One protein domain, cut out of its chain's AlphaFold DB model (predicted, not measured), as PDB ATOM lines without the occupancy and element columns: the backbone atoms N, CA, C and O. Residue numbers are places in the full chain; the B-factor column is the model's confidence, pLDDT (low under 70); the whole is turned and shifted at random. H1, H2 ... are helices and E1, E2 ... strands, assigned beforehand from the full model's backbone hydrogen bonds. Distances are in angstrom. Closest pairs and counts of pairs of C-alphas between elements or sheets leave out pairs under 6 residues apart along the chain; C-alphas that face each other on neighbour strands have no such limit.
ATOM      1  N   LYS A  12       2.904  12.964 -23.573       84.50
ATOM      2  CA  LYS A  12       3.388  12.998 -24.961       84.50
ATOM      3  C   LYS A  12       2.565  13.963 -25.804       84.50
ATOM      4  O   LYS A  12       1.337  13.905 -25.800       84.50
ATOM      5  N   SER A  13       3.250  14.840 -26.526       88.81
ATOM      6  CA  SER A  13       2.627  15.794 -27.441       88.81
ATOM      7  C   SER A  13       2.407  15.162 -28.811       88.81
ATOM      8  O   SER A  13       3.300  14.520 -29.352       88.81
ATOM      9  N   ILE A  14       1.228  15.382 -29.381       89.38
ATOM     10  CA  ILE A  14       0.844  14.958 -30.730       89.38
ATOM     11  C   ILE A  14       0.305  16.182 -31.454       89.38
ATOM     12  O   ILE A  14      -0.522  16.903 -30.895       89.38
ATOM     13  N   LYS A  15       0.731  16.417 -32.693       90.56
ATOM     14  CA  LYS A  15       0.147  17.478 -33.522       90.56
ATOM     15  C   LYS A  15      -0.866  16.868 -34.482       90.56
ATOM     16  O   LYS A  15      -0.606  15.843 -35.104       90.56
ATOM     17  N   VAL A  16      -2.034  17.489 -34.586       92.25
ATOM     18  CA  VAL A  16      -3.121  17.039 -35.461       92.25
ATOM     19  C   VAL A  16      -3.463  18.157 -36.433       92.25
ATOM     20  O   VAL A  16      -3.596  19.304 -36.010       92.25
ATOM     21  N   LEU A  17      -3.609  17.824 -37.714       91.12
ATOM     22  CA  LEU A  17      -4.110  18.694 -38.776       91.12
ATOM     23  C   LEU A  17      -5.403  18.096 -39.341       91.12
ATOM     24  O   LEU A  17      -5.387  17.045 -39.985       91.12
ATOM     25  N   TYR A  18      -6.512  18.795 -39.128       91.06
ATOM     26  CA  TYR A  18      -7.835  18.397 -39.601       91.06
ATOM     27  C   TYR A  18      -8.037  18.754 -41.088       91.06
ATOM     28  O   TYR A  18      -7.360  19.649 -41.612       91.06
ATOM     29  N   PRO A  19      -8.989  18.109 -41.789       88.62
ATOM     30  CA  PRO A  19      -9.286  18.391 -43.201       88.62
ATOM     31  C   PRO A  19      -9.662  19.852 -43.476       88.62
ATOM     32  O   PRO A  19      -9.348  20.392 -44.532       88.62
ATOM     33  N   ASN A  20     -10.279  20.519 -42.498       86.31
ATOM     34  CA  ASN A  20     -10.639  21.938 -42.567       86.31
ATOM     35  C   ASN A  20      -9.435  22.902 -42.454       86.31
ATOM     36  O   ASN A  20      -9.631  24.116 -42.429       86.31
ATOM     37  N   GLY A  21      -8.207  22.382 -42.348       82.50
ATOM     38  CA  GLY A  21      -6.972  23.160 -42.256       82.50
ATOM     39  C   GLY A  21      -6.600  23.615 -40.842       82.50
ATOM     40  O   GLY A  21      -5.505  24.144 -40.655       82.50
ATOM     41  N   LYS A  22      -7.453  23.396 -39.832       84.31
ATOM     42  CA  LYS A  22      -7.106  23.686 -38.435       84.31
ATOM     43  C   LYS A  22      -6.073  22.683 -37.935       84.31
ATOM     44  O   LYS A  22      -6.216  21.483 -38.166       84.31
ATOM     45  N   SER A  23      -5.075  23.164 -37.200       87.31
ATOM     46  CA  SER A  23      -4.105  22.309 -36.518       87.31
ATOM     47  C   SER A  23      -3.944  22.669 -35.043       87.31
ATOM     48  O   SER A  23      -4.276  23.779 -34.625       87.31
ATOM     49  N   GLY A  24      -3.468  21.716 -34.240       86.06
ATOM     50  CA  GLY A  24      -3.249  21.906 -32.806       86.06
ATOM     51  C   GLY A  24      -2.364  20.829 -32.185       86.06
ATOM     52  O   GLY A  24      -2.253  19.725 -32.720       86.06
ATOM     53  N   ILE A  25      -1.725  21.164 -31.060       89.06
ATOM     54  CA  ILE A  25      -0.949  20.222 -30.243       89.06
ATOM     55  C   ILE A  25      -1.841  19.689 -29.119       89.06
ATOM     56  O   ILE A  25      -2.442  20.456 -28.371       89.06
ATOM     57  N   HIS A  26      -1.887  18.370 -28.988       89.25
ATOM     58  CA  HIS A  26      -2.577  17.641 -27.935       89.25
ATOM     59  C   HIS A  26      -1.545  16.969 -27.028       89.25
ATOM     60  O   HIS A  26      -0.750  16.153 -27.488       89.25
ATOM     61  N   ASN A  27      -1.568  17.298 -25.737       88.56
ATOM     62  CA  ASN A  27      -0.714  16.676 -24.729       88.56
ATOM     63  C   ASN A  27      -1.476  15.523 -24.078       88.56
ATOM     64  O   ASN A  27      -2.435  15.758 -23.346       88.56
ATOM     65  N   LEU A  28      -1.075  14.289 -24.378       82.81
ATOM     66  CA  LEU A  28      -1.701  13.090 -23.836       82.81
ATOM     67  C   LEU A  28      -0.935  12.601 -22.614       82.81
ATOM     68  O   LEU A  28       0.229  12.212 -22.718       82.81
ATOM     69  N   SER A  29      -1.609  12.589 -21.470       81.06
ATOM     70  CA  SER A  29      -1.105  11.979 -20.242       81.06
ATOM     71  C   SER A  29      -1.370  10.474 -20.214       81.06
ATOM     72  O   SER A  29      -2.219   9.949 -20.944       81.06
ATOM     73  N   SER A  30      -0.660   9.768 -19.335       71.44
ATOM     74  CA  SER A  30      -0.845   8.331 -19.109       71.44
ATOM     75  C   SER A  30      -2.330   7.944 -18.966       71.44
ATOM     76  O   SER A  30      -3.081   8.539 -18.196       71.44
ATOM     77  N   GLY A  31      -2.769   6.961 -19.758       68.56
ATOM     78  CA  GLY A  31      -4.155   6.471 -19.783       68.56
ATOM     79  C   GLY A  31      -5.143   7.253 -20.665       68.56
ATOM     80  O   GLY A  31      -6.209   6.713 -20.967       68.56
ATOM     81  N   GLN A  32      -4.809   8.458 -21.144       75.56
ATOM     82  CA  GLN A  32      -5.686   9.227 -22.038       75.56
ATOM     83  C   GLN A  32      -5.734   8.648 -23.463       75.56
ATOM     84  O   GLN A  32      -4.806   7.976 -23.920       75.56
ATOM     85  N   GLN A  33      -6.842   8.906 -24.165       79.56
ATOM     86  CA  GLN A  33      -7.069   8.495 -25.553       79.56
ATOM     87  C   GLN A  33      -7.456   9.710 -26.397       79.56
ATOM     88  O   GLN A  33      -8.270  10.526 -25.969       79.56
ATOM     89  N   LEU A  34      -6.896   9.798 -27.604       84.31
ATOM     90  CA  LEU A  34      -7.287  10.770 -28.620       84.31
ATOM     91  C   LEU A  34      -8.033  10.035 -29.732       84.31
ATOM     92  O   LEU A  34      -7.448   9.210 -30.431       84.31
ATOM     93  N   GLN A  35      -9.328  10.307 -29.867       87.25
ATOM     94  CA  GLN A  35     -10.161   9.691 -30.892       87.25
ATOM     95  C   GLN A  35     -10.196  10.583 -32.135       87.25
ATOM     96  O   GLN A  35     -10.660  11.719 -32.068       87.25
ATOM     97  N   ILE A  36      -9.738  10.054 -33.270       87.75
ATOM     98  CA  ILE A  36      -9.853  10.712 -34.574       87.75
ATOM     99  C   ILE A  36     -11.032  10.095 -35.320       87.75
ATOM    100  O   ILE A  36     -11.098   8.877 -35.475       87.75
ATOM    101  N   THR A  37     -11.975  10.931 -35.746       88.69
ATOM    102  CA  THR A  37     -13.216  10.505 -36.419       88.69
ATOM    103  C   THR A  37     -13.378  11.103 -37.817       88.69
ATOM    104  O   THR A  37     -14.320  10.754 -38.521       88.69
ATOM    105  N   GLU A  38     -12.457  11.972 -38.237       92.88
ATOM    106  CA  GLU A  38     -12.512  12.675 -39.518       92.88
ATOM    107  C   GLU A  38     -11.475  12.102 -40.494       92.88
ATOM    108  O   GLU A  38     -10.266  12.139 -40.227       92.88
ATOM    109  N   ALA A  39     -11.937  11.590 -41.638       92.75
ATOM    110  CA  ALA A  39     -11.062  11.177 -42.732       92.75
ATOM    111  C   ALA A  39     -10.341  12.391 -43.333       92.75
ATOM    112  O   ALA A  39     -10.908  13.476 -43.434       92.75
ATOM    113  N   GLY A  40      -9.086  12.212 -43.732       91.12
ATOM    114  CA  GLY A  40      -8.197  13.296 -44.143       91.12
ATOM    115  C   GLY A  40      -7.467  13.967 -42.977       91.12
ATOM    116  O   GLY A  40      -6.785  14.973 -43.165       91.12
ATOM    117  N   THR A  41      -7.567  13.448 -41.758       93.56
ATOM    118  CA  THR A  41      -6.754  13.958 -40.650       93.56
ATOM    119  C   THR A  41      -5.302  13.501 -40.806       93.56
ATOM    120  O   THR A  41      -5.051  12.314 -41.018       93.56
ATOM    121  N   ILE A  42      -4.345  14.426 -40.676       91.38
ATOM    122  CA  ILE A  42      -2.911  14.114 -40.587       91.38
ATOM    123  C   ILE A  42      -2.490  14.224 -39.123       91.38
ATOM    124  O   ILE A  42      -2.773  15.225 -38.465       91.38
ATOM    125  N   VAL A  43      -1.826  13.193 -38.613       89.88
ATOM    126  CA  VAL A  43      -1.347  13.114 -37.233       89.88
ATOM    127  C   VAL A  43       0.164  12.989 -37.250       89.88
ATOM    128  O   VAL A  43       0.695  12.072 -37.865       89.88
ATOM    129  N   ASP A  44       0.840  13.888 -36.552       89.00
ATOM    130  CA  ASP A  44       2.265  13.806 -36.279       89.00
ATOM    131  C   ASP A  44       2.482  13.339 -34.840       89.00
ATOM    132  O   ASP A  44       2.143  14.038 -33.875       89.00
ATOM    133  N   LEU A  45       3.016  12.126 -34.708       86.88
ATOM    134  CA  LEU A  45       3.285  11.495 -33.418       86.88
ATOM    135  C   LEU A  45       4.582  11.989 -32.764       86.88
ATOM    136  O   LEU A  45       4.794  11.688 -31.589       86.88
ATOM    137  N   GLU A  46       5.425  12.723 -33.499       84.44
ATOM    138  CA  GLU A  46       6.698  13.277 -33.024       84.44
ATOM    139  C   GLU A  46       6.839  14.760 -33.425       84.44
ATOM    140  O   GLU A  46       7.778  15.138 -34.128       84.44
ATOM    141  N   PRO A  47       5.953  15.653 -32.938       83.06
ATOM    142  CA  PRO A  47       5.898  17.057 -33.369       83.06
ATOM    143  C   PRO A  47       7.136  17.889 -33.021       83.06
ATOM    144  O   PRO A  47       7.265  19.044 -33.435       83.06
ATOM    145  N   TYR A  48       8.057  17.323 -32.243       79.56
ATOM    146  CA  TYR A  48       9.311  17.954 -31.865       79.56
ATOM    147  C   TYR A  48      10.545  17.295 -32.490       79.56
ATOM    148  O   TYR A  48      11.650  17.679 -32.099       79.56
ATOM    149  N   ALA A  49      10.373  16.412 -33.481       73.81
ATOM    150  CA  ALA A  49      11.447  15.804 -34.269       73.81
ATOM    151  C   ALA A  49      12.512  16.826 -34.721       73.81
ATOM    152  O   ALA A  49      12.223  18.019 -34.932       73.81
ATOM    153  N   LYS A  50      13.770  16.373 -34.815       68.25
ATOM    154  CA  LYS A  50      14.930  17.220 -35.144       68.25
ATOM    155  C   LYS A  50      15.188  17.312 -36.650       68.25
ATOM    156  O   LYS A  50      15.793  18.292 -37.090       68.25
ATOM    157  N   SER A  51      14.713  16.346 -37.433       69.50
ATOM    158  CA  SER A  51      14.835  16.293 -38.898       69.50
ATOM    159  C   SER A  51      13.512  15.906 -39.564       69.50
ATOM    160  O   SER A  51      12.570  15.494 -38.885       69.50
ATOM    161  N   ALA A  52      13.424  16.056 -40.890       68.75
ATOM    162  CA  ALA A  52      12.220  15.674 -41.624       68.75
ATOM    163  C   ALA A  52      12.043  14.148 -41.641       68.75
ATOM    164  O   ALA A  52      10.920  13.655 -41.543       68.75
ATOM    165  N   ALA A  53      13.154  13.403 -41.691       66.56
ATOM    166  CA  ALA A  53      13.171  11.942 -41.626       66.56
ATOM    167  C   ALA A  53      12.689  11.356 -40.284       66.56
ATOM    168  O   ALA A  53      12.264  10.202 -40.239       66.56
ATOM    169  N   GLU A  54      12.746  12.127 -39.197       67.31
ATOM    170  CA  GLU A  54      12.304  11.693 -37.865       67.31
ATOM    171  C   GLU A  54      10.791  11.856 -37.640       67.31
ATOM    172  O   GLU A  54      10.253  11.281 -36.689       67.31
ATOM    173  N   TYR A  55      10.082  12.605 -38.493       71.50
ATOM    174  CA  TYR A  55       8.642  12.782 -38.327       71.50
ATOM    175  C   TYR A  55       7.878  11.472 -38.511       71.50
ATOM    176  O   TYR A  55       8.047  10.715 -39.473       71.50
ATOM    177  N   ASN A  56       6.943  11.236 -37.598       78.94
ATOM    178  CA  ASN A  56       6.087  10.064 -37.630       78.94
ATOM    179  C   ASN A  56       4.658  10.471 -37.995       78.94
ATOM    180  O   ASN A  56       3.764  10.521 -37.149       78.94
ATOM    181  N   LEU A  57       4.484  10.786 -39.283       85.81
ATOM    182  CA  LEU A  57       3.197  11.166 -39.851       85.81
ATOM    183  C   LEU A  57       2.316   9.947 -40.148       85.81
ATOM    184  O   LEU A  57       2.775   8.938 -40.698       85.81
ATOM    185  N   LEU A  58       1.029  10.095 -39.841       88.25
ATOM    186  CA  LEU A  58      -0.055   9.188 -40.200       88.25
ATOM    187  C   LEU A  58      -1.172   9.976 -40.881       88.25
ATOM    188  O   LEU A  58      -1.540  11.054 -40.420       88.25
ATOM    189  N   TYR A  59      -1.735   9.422 -41.950       89.56
ATOM    190  CA  TYR A  59      -2.905   9.976 -42.626       89.56
ATOM    191  C   TYR A  59      -4.089   9.035 -42.419       89.56
ATOM    192  O   TYR A  59      -4.009   7.852 -42.752       89.56
ATOM    193  N   ILE A  60      -5.179   9.560 -41.868       91.88
ATOM    194  CA  ILE A  60      -6.368   8.777 -41.537       91.88
ATOM    195  C   ILE A  60      -7.313   8.767 -42.735       91.88
ATOM    196  O   ILE A  60      -7.881   9.798 -43.091       91.88
ATOM    197  N   THR A  61      -7.495   7.608 -43.366       92.50
ATOM    198  CA  THR A  61      -8.416   7.459 -44.504       92.50
ATOM    199  C   THR A  61      -9.824   7.083 -44.046       92.50
ATOM    200  O   THR A  61     -10.015   6.557 -42.950       92.50
ATOM    201  N   GLN A  62     -10.821   7.299 -44.909       92.75
ATOM    202  CA  GLN A  62     -12.194   6.870 -44.626       92.75
ATOM    203  C   GLN A  62     -12.287   5.348 -44.454       92.75
ATOM    204  O   GLN A  62     -12.888   4.885 -43.495       92.75
ATOM    205  N   ALA A  63     -11.593   4.575 -45.297       89.75
ATOM    206  CA  ALA A  63     -11.545   3.117 -45.186       89.75
ATOM    207  C   ALA A  63     -11.010   2.649 -43.820       89.75
ATOM    208  O   ALA A  63     -11.544   1.714 -43.226       89.75
ATOM    209  N   GLN A  64      -9.999   3.335 -43.276       88.94
ATOM    210  CA  GLN A  64      -9.458   3.023 -41.954       88.94
ATOM    211  C   GLN A  64     -10.489   3.258 -40.833       88.94
ATOM    212  O   GLN A  64     -10.568   2.465 -39.889       88.94
ATOM    213  N   LEU A  65     -11.280   4.331 -40.940       88.50
ATOM    214  CA  LEU A  65     -12.350   4.655 -39.993       88.50
ATOM    215  C   LEU A  65     -13.527   3.681 -40.103       88.50
ATOM    216  O   LEU A  65     -14.008   3.205 -39.074       88.50
ATOM    217  N   ASP A  66     -13.943   3.357 -41.328       87.75
ATOM    218  CA  ASP A  66     -15.046   2.434 -41.613       87.75
ATOM    219  C   ASP A  66     -14.745   1.026 -41.088       87.75
ATOM    220  O   ASP A  66     -15.604   0.367 -40.500       87.75
ATOM    221  N   GLU A  67     -13.500   0.566 -41.252       85.31
ATOM    222  CA  GLU A  67     -13.065  -0.709 -40.693       85.31
ATOM    223  C   GLU A  67     -12.975  -0.669 -39.164       85.31
ATOM    224  O   GLU A  67     -13.283  -1.665 -38.499       85.31
ATOM    225  N   GLY A  68     -12.529   0.456 -38.591       79.56
ATOM    226  CA  GLY A  68     -12.413   0.653 -37.142       79.56
ATOM    227  C   GLY A  68     -11.494  -0.367 -36.460       79.56
ATOM    228  O   GLY A  68     -11.692  -0.727 -35.293       79.56
ATOM    229  N   ARG A  69     -10.531  -0.908 -37.215       81.12
ATOM    230  CA  ARG A  69      -9.691  -2.042 -36.811       81.12
ATOM    231  C   ARG A  69      -8.267  -1.670 -36.465       81.12
ATOM    232  O   ARG A  69      -7.588  -2.540 -35.950       81.12
ATOM    233  N   THR A  70      -7.796  -0.453 -36.705       83.88
ATOM    234  CA  THR A  70      -6.395  -0.076 -36.459       83.88
ATOM    235  C   THR A  70      -6.286   1.104 -35.496       83.88
ATOM    236  O   THR A  70      -7.233   1.868 -35.320       83.88
ATOM    237  N   GLY A  71      -5.139   1.241 -34.831       86.06
ATOM    238  CA  GLY A  71      -4.860   2.336 -33.906       86.06
ATOM    239  C   GLY A  71      -3.384   2.425 -33.524       86.06
ATOM    240  O   GLY A  71      -2.559   1.626 -33.970       86.06
ATOM    241  N   VAL A  72      -3.055   3.398 -32.675       84.94
ATOM    242  CA  VAL A  72      -1.695   3.636 -32.177       84.94
ATOM    243  C   VAL A  72      -1.709   3.708 -30.655       84.94
ATOM    244  O   VAL A  72      -2.556   4.372 -30.058       84.94
ATOM    245  N   ALA A  73      -0.756   3.034 -30.023       80.94
ATOM    246  CA  ALA A  73      -0.458   3.138 -28.605       80.94
ATOM    247  C   ALA A  73       0.954   3.707 -28.419       80.94
ATOM    248  O   ALA A  73       1.894   3.299 -29.095       80.94
ATOM    249  N   LEU A  74       1.099   4.649 -27.492       77.44
ATOM    250  CA  LEU A  74       2.357   5.344 -27.225       77.44
ATOM    251  C   LEU A  74       2.842   5.023 -25.807       77.44
ATOM    252  O   LEU A  74       2.026   4.869 -24.898       77.44
ATOM    253  N   ASN A  75       4.155   4.927 -25.615       70.25
ATOM    254  CA  ASN A  75       4.818   5.008 -24.312       70.25
ATOM    255  C   ASN A  75       6.119   5.837 -24.451       70.25
ATOM    256  O   ASN A  75       6.366   6.393 -25.523       70.25
ATOM    257  N   GLN A  76       6.915   5.959 -23.381       64.19
ATOM    258  CA  GLN A  76       8.118   6.809 -23.350       64.19
ATOM    259  C   GLN A  76       9.169   6.485 -24.429       64.19
ATOM    260  O   GLN A  76       9.867   7.393 -24.864       64.19
ATOM    261  N   GLU A  77       9.261   5.236 -24.896       61.09
ATOM    262  CA  GLU A  77      10.352   4.789 -25.782       61.09
ATOM    263  C   GLU A  77       9.865   4.103 -27.071       61.09
ATOM    264  O   GLU A  77      10.646   3.857 -27.987       61.09
ATOM    265  N   ILE A  78       8.576   3.766 -27.162       70.25
ATOM    266  CA  ILE A  78       8.030   2.883 -28.193       70.25
ATOM    267  C   ILE A  78       6.683   3.419 -28.692       70.25
ATOM    268  O   ILE A  78       5.741   3.669 -27.935       70.25
ATOM    269  N   THR A  79       6.573   3.526 -30.016       81.44
ATOM    270  CA  THR A  79       5.293   3.662 -30.720       81.44
ATOM    271  C   THR A  79       4.839   2.276 -31.168       81.44
ATOM    272  O   THR A  79       5.514   1.625 -31.963       81.44
ATOM    273  N   LEU A  80       3.699   1.817 -30.655       81.50
ATOM    274  CA  LEU A  80       3.091   0.536 -31.002       81.50
ATOM    275  C   LEU A  80       1.894   0.765 -31.925       81.50
ATOM    276  O   LEU A  80       0.924   1.421 -31.550       81.50
ATOM    277  N   TYR A  81       1.925   0.171 -33.111       86.31
ATOM    278  CA  TYR A  81       0.757   0.091 -33.984       86.31
ATOM    279  C   TYR A  81      -0.071  -1.110 -33.563       86.31
ATOM    280  O   TYR A  81       0.484  -2.165 -33.246       86.31
ATOM    281  N   VAL A  82      -1.389  -0.958 -33.515       86.38
ATOM    282  CA  VAL A  82      -2.272  -2.017 -33.035       86.38
ATOM    283  C   VAL A  82      -3.442  -2.255 -33.970       86.38
ATOM    284  O   VAL A  82      -3.944  -1.340 -34.617       86.38
ATOM    285  N   GLU A  83      -3.904  -3.497 -33.985       86.12
ATOM    286  CA  GLU A  83      -5.153  -3.908 -34.607       86.12
ATOM    287  C   GLU A  83      -6.141  -4.395 -33.558       86.12
ATOM    288  O   GLU A  83      -5.755  -5.050 -32.588       86.12
ATOM    289  N   LYS A  84      -7.429  -4.135 -33.772       81.31
ATOM    290  CA  LYS A  84      -8.520  -4.672 -32.973       81.31
ATOM    291  C   LYS A  84      -8.447  -6.193 -33.006       81.31
ATOM    292  O   LYS A  84      -8.431  -6.816 -34.064       81.31
ATOM    293  N   THR A  85      -8.420  -6.781 -31.821       79.44
ATOM    294  CA  THR A  85      -8.439  -8.230 -31.640       79.44
ATOM    295  C   THR A  85      -9.516  -8.593 -30.629       79.44
ATOM    296  O   THR A  85     -10.059  -7.727 -29.942       79.44
ATOM    297  N   SER A  86      -9.826  -9.877 -30.549       71.69
ATOM    298  CA  SER A  86     -10.679 -10.451 -29.517       71.69
ATOM    299  C   SER A  86      -9.981 -11.681 -28.956       71.69
ATOM    300  O   SER A  86      -9.541 -12.541 -29.716       71.69
ATOM    301  N   GLY A  87      -9.867 -11.772 -27.635       77.00
ATOM    302  CA  GLY A  87      -9.209 -12.893 -26.971       77.00
ATOM    303  C   GLY A  87      -8.949 -12.608 -25.499       77.00
ATOM    304  O   GLY A  87      -9.357 -11.574 -24.979       77.00
ATOM    305  N   GLN A  88      -8.253 -13.517 -24.826       80.88
ATOM    306  CA  GLN A  88      -7.939 -13.399 -23.403       80.88
ATOM    307  C   GLN A  88      -6.462 -13.031 -23.215       80.88
ATOM    308  O   GLN A  88      -5.578 -13.664 -23.793       80.88
ATOM    309  N   ASN A  89      -6.176 -12.033 -22.381       79.94
ATOM    310  CA  ASN A  89      -4.832 -11.712 -21.919       79.94
ATOM    311  C   ASN A  89      -4.438 -12.748 -20.864       79.94
ATOM    312  O   ASN A  89      -4.699 -12.568 -19.676       79.94
ATOM    313  N   SER A  90      -3.841 -13.852 -21.308       78.38
ATOM    314  CA  SER A  90      -3.519 -15.003 -20.459       78.38
ATOM    315  C   SER A  90      -2.689 -14.638 -19.224       78.38
ATOM    316  O   SER A  90      -2.861 -15.267 -18.185       78.38
ATOM    317  N   ILE A  91      -1.856 -13.594 -19.296       78.19
ATOM    318  CA  ILE A  91      -1.092 -13.079 -18.153       78.19
ATOM    319  C   ILE A  91      -2.044 -12.496 -17.109       78.19
ATOM    320  O   ILE A  91      -2.047 -12.958 -15.973       78.19
ATOM    321  N   LEU A  92      -2.903 -11.547 -17.490       78.31
ATOM    322  CA  LEU A  92      -3.885 -10.959 -16.569       78.31
ATOM    323  C   LEU A  92      -4.896 -11.992 -16.063       78.31
ATOM    324  O   LEU A  92      -5.248 -11.974 -14.885       78.31
ATOM    325  N   VAL A  93      -5.326 -12.925 -16.917       82.25
ATOM    326  CA  VAL A  93      -6.180 -14.048 -16.508       82.25
ATOM    327  C   VAL A  93      -5.498 -14.874 -15.424       82.25
ATOM    328  O   VAL A  93      -6.116 -15.164 -14.402       82.25
ATOM    329  N   ASN A  94      -4.220 -15.206 -15.608       84.12
ATOM    330  CA  ASN A  94      -3.443 -15.961 -14.631       84.12
ATOM    331  C   ASN A  94      -3.227 -15.179 -13.337       84.12
ATOM    332  O   ASN A  94      -3.345 -15.761 -12.265       84.12
ATOM    333  N   GLU A  95      -2.959 -13.879 -13.418       82.69
ATOM    334  CA  GLU A  95      -2.782 -13.013 -12.250       82.69
ATOM    335  C   GLU A  95      -4.074 -12.879 -11.438       82.69
ATOM    336  O   GLU A  95      -4.068 -13.072 -10.220       82.69
ATOM    337  N   PHE A  96      -5.215 -12.632 -12.090       85.88
ATOM    338  CA  PHE A  96      -6.509 -12.600 -11.403       85.88
ATOM    339  C   PHE A  96      -6.860 -13.956 -10.795       85.88
ATOM    340  O   PHE A  96      -7.332 -14.016  -9.655       85.88
ATOM    341  N   TYR A  97      -6.576 -15.043 -11.514       84.81
ATOM    342  CA  TYR A  97      -6.790 -16.400 -11.027       84.81
ATOM    343  C   TYR A  97      -5.915 -16.708  -9.799       84.81
ATOM    344  O   TYR A  97      -6.438 -17.138  -8.770       84.81
ATOM    345  N   LYS A  98      -4.614 -16.386  -9.836       83.38
ATOM    346  CA  LYS A  98      -3.689 -16.523  -8.695       83.38
ATOM    347  C   LYS A  98      -4.080 -15.644  -7.515       83.38
ATOM    348  O   LYS A  98      -4.006 -16.081  -6.372       83.38
ATOM    349  N   LYS A  99      -4.537 -14.416  -7.757       85.62
ATOM    350  CA  LYS A  99      -5.006 -13.527  -6.687       85.62
ATOM    351  C   LYS A  99      -6.230 -14.101  -5.969       85.62
ATOM    352  O   LYS A  99      -6.364 -13.922  -4.762       85.62
ATOM    353  N   LYS A 100      -7.108 -14.795  -6.701       82.50
ATOM    354  CA  LYS A 100      -8.321 -15.420  -6.159       82.50
ATOM    355  C   LYS A 100      -8.047 -16.754  -5.458       82.50
ATOM    356  O   LYS A 100      -8.635 -17.006  -4.411       82.50
ATOM    357  N   PHE A 101      -7.168 -17.592  -6.011       82.06
ATOM    358  CA  PHE A 101      -6.957 -18.976  -5.557       82.06
ATOM    359  C   PHE A 101      -5.570 -19.248  -4.941       82.06
ATOM    360  O   PHE A 101      -5.272 -20.380  -4.567       82.06
ATOM    361  N   GLY A 102      -4.730 -18.221  -4.796       81.25
ATOM    362  CA  GLY A 102      -3.374 -18.292  -4.243       81.25
ATOM    363  C   GLY A 102      -2.275 -18.323  -5.315       81.25
ATOM    364  O   GLY A 102      -2.483 -18.796  -6.433       81.25
ATOM    365  N   ALA A 103      -1.077 -17.835  -4.970       78.06
ATOM    366  CA  ALA A 103       0.048 -17.676  -5.904       78.06
ATOM    367  C   ALA A 103       0.481 -18.992  -6.587       78.06
ATOM    368  O   ALA A 103       0.805 -18.982  -7.773       78.06
ATOM    369  N   ASN A 104       0.370 -20.115  -5.868       80.88
ATOM    370  CA  ASN A 104       0.778 -21.456  -6.314       80.88
ATOM    371  C   ASN A 104      -0.357 -22.225  -7.023       80.88
ATOM    372  O   ASN A 104      -0.258 -23.427  -7.267       80.88
ATOM    373  N   SER A 105      -1.484 -21.563  -7.320       75.06
ATOM    374  CA  SER A 105      -2.666 -22.190  -7.940       75.06
ATOM    375  C   SER A 105      -2.439 -22.668  -9.378       75.06
ATOM    376  O   SER A 105      -3.275 -23.389  -9.919       75.06
ATOM    377  N   LEU A 106      -1.311 -22.295  -9.989       69.38
ATOM    378  CA  LEU A 106      -0.899 -22.737 -11.323       69.38
ATOM    379  C   LEU A 106       0.315 -23.685 -11.297       69.38
ATOM    380  O   LEU A 106       0.811 -24.039 -12.364       69.38
ATOM    381  N   ASP A 107       0.786 -24.107 -10.119       76.19
ATOM    382  CA  ASP A 107       1.996 -24.925  -9.992       76.19
ATOM    383  C   ASP A 107       1.714 -26.414 -10.266       76.19
ATOM    384  O   ASP A 107       0.743 -27.002  -9.769       76.19
ATOM    385  N   GLY A 108       2.601 -27.058 -11.030       64.69
ATOM    386  CA  GLY A 108       2.498 -28.479 -11.376       64.69
ATOM    387  C   GLY A 108       1.220 -28.811 -12.158       64.69
ATOM    388  O   GLY A 108       0.851 -28.111 -13.097       64.69
ATOM    389  N   PHE A 109       0.519 -29.884 -11.773       52.12
ATOM    390  CA  PHE A 109      -0.710 -30.327 -12.451       52.12
ATOM    391  C   PHE A 109      -1.987 -29.566 -12.028       52.12
ATOM    392  O   PHE A 109      -3.054 -29.818 -12.583       52.12
ATOM    393  N   LYS A 110      -1.914 -28.632 -11.066       58.38
ATOM    394  CA  LYS A 110      -3.093 -28.037 -10.395       58.38
ATOM    395  C   LYS A 110      -3.890 -27.022 -11.232       58.38
ATOM    396  O   LYS A 110      -4.987 -26.649 -10.829       58.38
ATOM    397  N   GLY A 111      -3.369 -26.603 -12.389       58.28
ATOM    398  CA  GLY A 111      -4.015 -25.646 -13.300       58.28
ATOM    399  C   GLY A 111      -4.209 -26.145 -14.737       58.28
ATOM    400  O   GLY A 111      -4.597 -25.361 -15.604       58.28
ATOM    401  N   LEU A 112      -3.918 -27.420 -15.021       52.69
ATOM    402  CA  LEU A 112      -4.030 -27.989 -16.369       52.69
ATOM    403  C   LEU A 112      -5.499 -28.233 -16.744       52.69
ATOM    404  O   LEU A 112      -6.245 -28.857 -15.997       52.69
ATOM    405  N   GLY A 113      -5.911 -27.747 -17.919       61.00
ATOM    406  CA  GLY A 113      -7.245 -27.985 -18.490       61.00
ATOM    407  C   GLY A 113      -8.389 -27.140 -17.912       61.00
ATOM    408  O   GLY A 113      -9.530 -27.312 -18.330       61.00
ATOM    409  N   VAL A 114      -8.113 -26.217 -16.984       73.25
ATOM    410  CA  VAL A 114      -9.137 -25.349 -16.380       73.25
ATOM    411  C   VAL A 114      -9.352 -24.096 -17.236       73.25
ATOM    412  O   VAL A 114      -8.400 -23.361 -17.512       73.25
ATOM    413  N   ASP A 115     -10.605 -23.798 -17.607       83.44
ATOM    414  CA  ASP A 115     -10.970 -22.501 -18.198       83.44
ATOM    415  C   ASP A 115     -10.939 -21.405 -17.124       83.44
ATOM    416  O   ASP A 115     -11.939 -21.061 -16.491       83.44
ATOM    417  N   ARG A 116      -9.740 -20.863 -16.906       87.31
ATOM    418  CA  ARG A 116      -9.457 -19.841 -15.890       87.31
ATOM    419  C   ARG A 116     -10.267 -18.563 -16.096       87.31
ATOM    420  O   ARG A 116     -10.597 -17.914 -15.109       87.31
ATOM    421  N   PHE A 117     -10.608 -18.213 -17.336       85.62
ATOM    422  CA  PHE A 117     -11.319 -16.973 -17.653       85.62
ATOM    423  C   PHE A 117     -12.757 -16.974 -17.136       85.62
ATOM    424  O   PHE A 117     -13.260 -15.939 -16.698       85.62
ATOM    425  N   SER A 118     -13.402 -18.143 -17.109       87.69
ATOM    426  CA  SER A 118     -14.755 -18.301 -16.566       87.69
ATOM    427  C   SER A 118     -14.870 -17.903 -15.084       87.69
ATOM    428  O   SER A 118     -15.928 -17.444 -14.656       87.69
ATOM    429  N   TYR A 119     -13.775 -18.005 -14.316       84.00
ATOM    430  CA  TYR A 119     -13.736 -17.724 -12.875       84.00
ATOM    431  C   TYR A 119     -13.508 -16.253 -12.511       84.00
ATOM    432  O   TYR A 119     -13.581 -15.905 -11.322       84.00
ATOM    433  N   LEU A 120     -13.208 -15.402 -13.492       86.75
ATOM    434  CA  LEU A 120     -13.052 -13.962 -13.300       86.75
ATOM    435  C   LEU A 120     -14.428 -13.307 -13.100       86.75
ATOM    436  O   LEU A 120     -15.432 -13.761 -13.647       86.75
ATOM    437  N   THR A 121     -14.486 -12.227 -12.320       89.50
ATOM    438  CA  THR A 121     -15.680 -11.364 -12.279       89.50
ATOM    439  C   THR A 121     -15.890 -10.683 -13.633       89.50
ATOM    440  O   THR A 121     -14.957 -10.586 -14.425       89.50
ATOM    441  N   GLU A 122     -17.086 -10.158 -13.908       84.19
ATOM    442  CA  GLU A 122     -17.353  -9.441 -15.167       84.19
ATOM    443  C   GLU A 122     -16.400  -8.253 -15.387       84.19
ATOM    444  O   GLU A 122     -15.911  -8.027 -16.494       84.19
ATOM    445  N   GLU A 123     -16.033  -7.552 -14.313       75.94
ATOM    446  CA  GLU A 123     -15.036  -6.480 -14.361       75.94
ATOM    447  C   GLU A 123     -13.626  -7.007 -14.687       75.94
ATOM    448  O   GLU A 123     -12.928  -6.454 -15.538       75.94
ATOM    449  N   GLN A 124     -13.217  -8.130 -14.089       79.19
ATOM    450  CA  GLN A 124     -11.933  -8.772 -14.389       79.19
ATOM    451  C   GLN A 124     -11.888  -9.350 -15.807       79.19
ATOM    452  O   GLN A 124     -10.859  -9.239 -16.469       79.19
ATOM    453  N   LYS A 125     -12.986  -9.932 -16.304       81.94
ATOM    454  CA  LYS A 125     -13.103 -10.411 -17.690       81.94
ATOM    455  C   LYS A 125     -12.944  -9.261 -18.673       81.94
ATOM    456  O   LYS A 125     -12.227  -9.405 -19.661       81.94
ATOM    457  N   LYS A 126     -13.547  -8.105 -18.381       76.81
ATOM    458  CA  LYS A 126     -13.382  -6.890 -19.186       76.81
ATOM    459  C   LYS A 126     -11.920  -6.430 -19.223       76.81
ATOM    460  O   LYS A 126     -11.417  -6.134 -20.299       76.81
ATOM    461  N   LEU A 127     -11.225  -6.435 -18.082       74.75
ATOM    462  CA  LEU A 127      -9.800  -6.075 -17.990       74.75
ATOM    463  C   LEU A 127      -8.867  -7.100 -18.653       74.75
ATOM    464  O   LEU A 127      -7.833  -6.738 -19.205       74.75
ATOM    465  N   ALA A 128      -9.222  -8.382 -18.595       78.06
ATOM    466  CA  ALA A 128      -8.425  -9.468 -19.145       78.06
ATOM    467  C   ALA A 128      -8.805  -9.827 -20.590       78.06
ATOM    468  O   ALA A 128      -8.260 -10.784 -21.133       78.06
ATOM    469  N   THR A 129      -9.714  -9.090 -21.228       81.31
ATOM    470  CA  THR A 129     -10.002  -9.241 -22.658       81.31
ATOM    471  C   THR A 129      -9.006  -8.405 -23.456       81.31
ATOM    472  O   THR A 129      -8.899  -7.196 -23.263       81.31
ATOM    473  N   LEU A 130      -8.273  -9.039 -24.374       72.94
ATOM    474  CA  LEU A 130      -7.442  -8.324 -25.338       72.94
ATOM    475  C   LEU A 130      -8.354  -7.568 -26.298       72.94
ATOM    476  O   LEU A 130      -9.108  -8.178 -27.052       72.94
ATOM    477  N   THR A 131      -8.258  -6.243 -26.282       72.44
ATOM    478  CA  THR A 131      -8.981  -5.366 -27.209       72.44
ATOM    479  C   THR A 131      -8.170  -5.067 -28.465       72.44
ATOM    480  O   THR A 131      -8.729  -4.691 -29.496       72.44
ATOM    481  N   SER A 132      -6.843  -5.224 -28.400       78.00
ATOM    482  CA  SER A 132      -5.945  -4.990 -29.531       78.00
ATOM    483  C   SER A 132      -4.678  -5.856 -29.459       78.00
ATOM    484  O   SER A 132      -4.270  -6.266 -28.372       78.00
ATOM    485  N   LYS A 133      -4.064  -6.146 -30.612       81.25
ATOM    486  CA  LYS A 133      -2.765  -6.833 -30.760       81.25
ATOM    487  C   LYS A 133      -1.775  -5.927 -31.508       81.25
ATOM    488  O   LYS A 133      -2.237  -5.135 -32.329       81.25
ATOM    489  N   PRO A 134      -0.455  -6.034 -31.282       81.50
ATOM    490  CA  PRO A 134       0.528  -5.320 -32.096       81.50
ATOM    491  C   PRO A 134       0.427  -5.686 -33.588       81.50
ATOM    492  O   PRO A 134       0.197  -6.848 -33.925       81.50
ATOM    493  N   THR A 135       0.616  -4.698 -34.461       84.88
ATOM    494  CA  THR A 135       0.774  -4.825 -35.921       84.88
ATOM    495  C   THR A 135       1.963  -3.967 -36.383       84.88
ATOM    496  O   THR A 135       2.605  -3.300 -35.567       84.88
ATOM    497  N   ASN A 136       2.293  -3.985 -37.675       83.19
ATOM    498  CA  ASN A 136       3.351  -3.149 -38.248       83.19
ATOM    499  C   ASN A 136       2.806  -1.790 -38.743       83.19
ATOM    500  O   ASN A 136       1.612  -1.625 -39.000       83.19
ATOM    501  N   ARG A 137       3.696  -0.797 -38.887       83.56
ATOM    502  CA  ARG A 137       3.341   0.525 -39.441       83.56
ATOM    503  C   ARG A 137       2.840   0.416 -40.881       83.56
ATOM    504  O   ARG A 137       1.929   1.141 -41.267       83.56
ATOM    505  N   GLU A 138       3.427  -0.493 -41.656       83.56
ATOM    506  CA  GLU A 138       3.097  -0.708 -43.068       83.56
ATOM    507  C   GLU A 138       1.613  -1.025 -43.275       83.56
ATOM    508  O   GLU A 138       1.019  -0.501 -44.213       83.56
ATOM    509  N   THR A 139       0.976  -1.776 -42.367       84.75
ATOM    510  CA  THR A 139      -0.471  -2.031 -42.421       84.75
ATOM    511  C   THR A 139      -1.280  -0.738 -42.428       84.75
ATOM    512  O   THR A 139      -2.239  -0.627 -43.187       84.75
ATOM    513  N   LEU A 140      -0.897   0.258 -41.623       84.12
ATOM    514  CA  LEU A 140      -1.572   1.559 -41.611       84.12
ATOM    515  C   LEU A 140      -1.204   2.384 -42.853       84.12
ATOM    516  O   LEU A 140      -2.084   2.989 -43.462       84.12
ATOM    517  N   SER A 141       0.066   2.376 -43.269       82.88
ATOM    518  CA  SER A 141       0.513   3.102 -44.467       82.88
ATOM    519  C   SER A 141      -0.161   2.605 -45.752       82.88
ATOM    520  O   SER A 141      -0.437   3.413 -46.637       82.88
ATOM    521  N   ASN A 142      -0.498   1.313 -45.837       85.88
ATOM    522  CA  ASN A 142      -1.167   0.704 -46.992       85.88
ATOM    523  C   ASN A 142      -2.535   1.319 -47.310       85.88
ATOM    524  O   ASN A 142      -2.944   1.318 -48.469       85.88
ATOM    525  N   TYR A 143      -3.234   1.877 -46.318       86.44
ATOM    526  CA  TYR A 143      -4.489   2.594 -46.562       86.44
ATOM    527  C   TYR A 143      -4.278   3.865 -47.391       86.44
ATOM    528  O   TYR A 143      -5.181   4.281 -48.113       86.44
ATOM    529  N   VAL A 144      -3.097   4.476 -47.282       86.12
ATOM    530  CA  VAL A 144      -2.728   5.714 -47.974       86.12
ATOM    531  C   VAL A 144      -2.049   5.391 -49.299       86.12
ATOM    532  O   VAL A 144      -2.456   5.904 -50.333       86.12
ATOM    533  N   THR A 145      -1.047   4.510 -49.300       84.00
ATOM    534  CA  THR A 145      -0.254   4.205 -50.504       84.00
ATOM    535  C   THR A 145      -1.065   3.507 -51.593       84.00
ATOM    536  O   THR A 145      -0.803   3.732 -52.772       84.00
ATOM    537  N   ASN A 146      -2.087   2.723 -51.227       87.44
ATOM    538  CA  ASN A 146      -2.991   2.082 -52.188       87.44
ATOM    539  C   ASN A 146      -4.175   2.975 -52.606       87.44
ATOM    540  O   ASN A 146      -5.008   2.544 -53.402       87.44
ATOM    541  N   ASN A 147      -4.270   4.206 -52.084       89.56
ATOM    542  CA  ASN A 147      -5.319   5.167 -52.414       89.56
ATOM    543  C   ASN A 147      -4.701   6.450 -53.014       89.56
ATOM    544  O   ASN A 147      -4.221   7.308 -52.268       89.56
ATOM    545  N   PRO A 148      -4.736   6.622 -54.350       88.06
ATOM    546  CA  PRO A 148      -4.125   7.772 -55.019       88.06
ATOM    547  C   PRO A 148      -4.639   9.137 -54.542       88.06
ATOM    548  O   PRO A 148      -3.860  10.085 -54.469       88.06
ATOM    549  N   GLU A 149      -5.924   9.249 -54.194       88.44
ATOM    550  CA  GLU A 149      -6.515  10.503 -53.705       88.44
ATOM    551  C   GLU A 149      -5.995  10.850 -52.307       88.44
ATOM    552  O   GLU A 149      -5.571  11.982 -52.066       88.44
ATOM    553  N   ALA A 150      -5.957   9.860 -51.408       86.75
ATOM    554  CA  ALA A 150      -5.411  10.029 -50.063       86.75
ATOM    555  C   ALA A 150      -3.918  10.385 -50.104       86.75
ATOM    556  O   ALA A 150      -3.474  11.274 -49.379       86.75
ATOM    557  N   LEU A 151      -3.150   9.732 -50.980       83.44
ATOM    558  CA  LEU A 151      -1.727  10.013 -51.161       83.44
ATOM    559  C   LEU A 151      -1.483  11.429 -51.706       83.44
ATOM    560  O   LEU A 151      -0.616  12.144 -51.201       83.44
ATOM    561  N   ALA A 152      -2.257  11.857 -52.707       82.50
ATOM    562  CA  ALA A 152      -2.143  13.198 -53.276       82.50
ATOM    563  C   ALA A 152      -2.484  14.289 -52.248       82.50
ATOM    564  O   ALA A 152      -1.769  15.288 -52.134       82.50
ATOM    565  N   ASP A 153      -3.549  14.094 -51.470       85.62
ATOM    566  CA  ASP A 153      -3.950  15.031 -50.422       85.62
ATOM    567  C   ASP A 153      -2.949  15.064 -49.250       85.62
ATOM    568  O   ASP A 153      -2.598  16.148 -48.773       85.62
TER     569      ASP A 153
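What this domain is: This is residues 12 to 153 of the 646 residues of the protein "Cell wall binding repeat-containing protein" of Bacillus pseudomycoides (UniProt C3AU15). Two lobes are joined by a two-stranded ribbon, E6 and E7, in which E6 bends sharply. One lobe is the strongly twisted sheet E2 E1 E3 E4 with H6 and H7 near its E4 edge; the other is a small group of helices, H2, H4 and H5, with H3 farther out, and E5 pairs with E6 between the lobes. The printed part has 142 residues, with seven named helices and seven named strands in the order E1 E2 E3 E4 H1 E5 E6 H2 H3 H4 H5 E7 H6 H7. The sheets E2 E1 E3 E4 and E5 E6 E7 are antiparallel, and the class is mixed, helices and strands. The whole is loose, with a radius of gyration of the C-alphas of 19.8 A and spans of 59 by 29 by 25 A.

How they stand to each other: E1, residues 12 to 17, and E2, residues 23 to 29, form a hairpin, with N 14 and O 26 2.8 A apart, within hydrogen-bond range. E1 is also antiparallel to E3, residues 41 to 44, with N 17 and O 42 2.8 A apart. E3 and E4, residues 57 to 60, form a hairpin, with N 43 and O 58 2.8 A apart. H1, residues 62 to 67, is not on this sheet. E5, residues 70 to 74, and E6, residues 79 to 88, form a hairpin, with N 73 and O 80 2.8 A apart; E6 bends by 81 degrees at residue 85. H2, residues 90 to 101, touches H4, residues 116 to 119, with its residues 93 to 97 alone; the closest C-alphas, of Val 93 and Phe 117, are 6.0 A apart. H3, residues 108 to 111, touches no helix. H2 only just touches H5, residues 122 to 127, with 3 pairs of C-alphas within 8 A, the closest those of Phe 96 and Gln 124 at 7.3 A. E7, residues 129 to 135, is antiparallel to E6, with N 133 and O 83 2.8 A apart. H6, residues 137 to 145, is on the sheet E5 E6 E7 at a height over the sheet of 11.2 A, and only grazes the sheet E2 E1 E3 E4. H6 and H7, residues 148 to 153, touch only at the corner, and only just, with 3 pairs of C-alphas within 8 A; the closest, of Val 144 and Leu 151, are 5.4 A apart. Every O i to N i+4 pair is within hydrogen-bond range in H1, H2, H5 and H7, and 3 of 5 are in H6; H3 and H4 are too short for such a pair.

Where its parts are: E1 begins at C-alpha 12, (3.388, 12.998, -24.961). E6 measures 22.8 A, E2 19.5 A and H2 15.8 A from first to last C-alpha. H7 ends at C-alpha 153, (-3.950, 15.031, -50.422).

The domain as a whole: The two C-alphas farthest apart, of Gly 21 and Phe 109, are 61.6 A apart. The printed part has no cut, and the links E2 to E3 and E3 to E4 are long. The mean pLDDT of the printed part is 81.6; residues 50 to 54 and 108 to 113 are among those under 70.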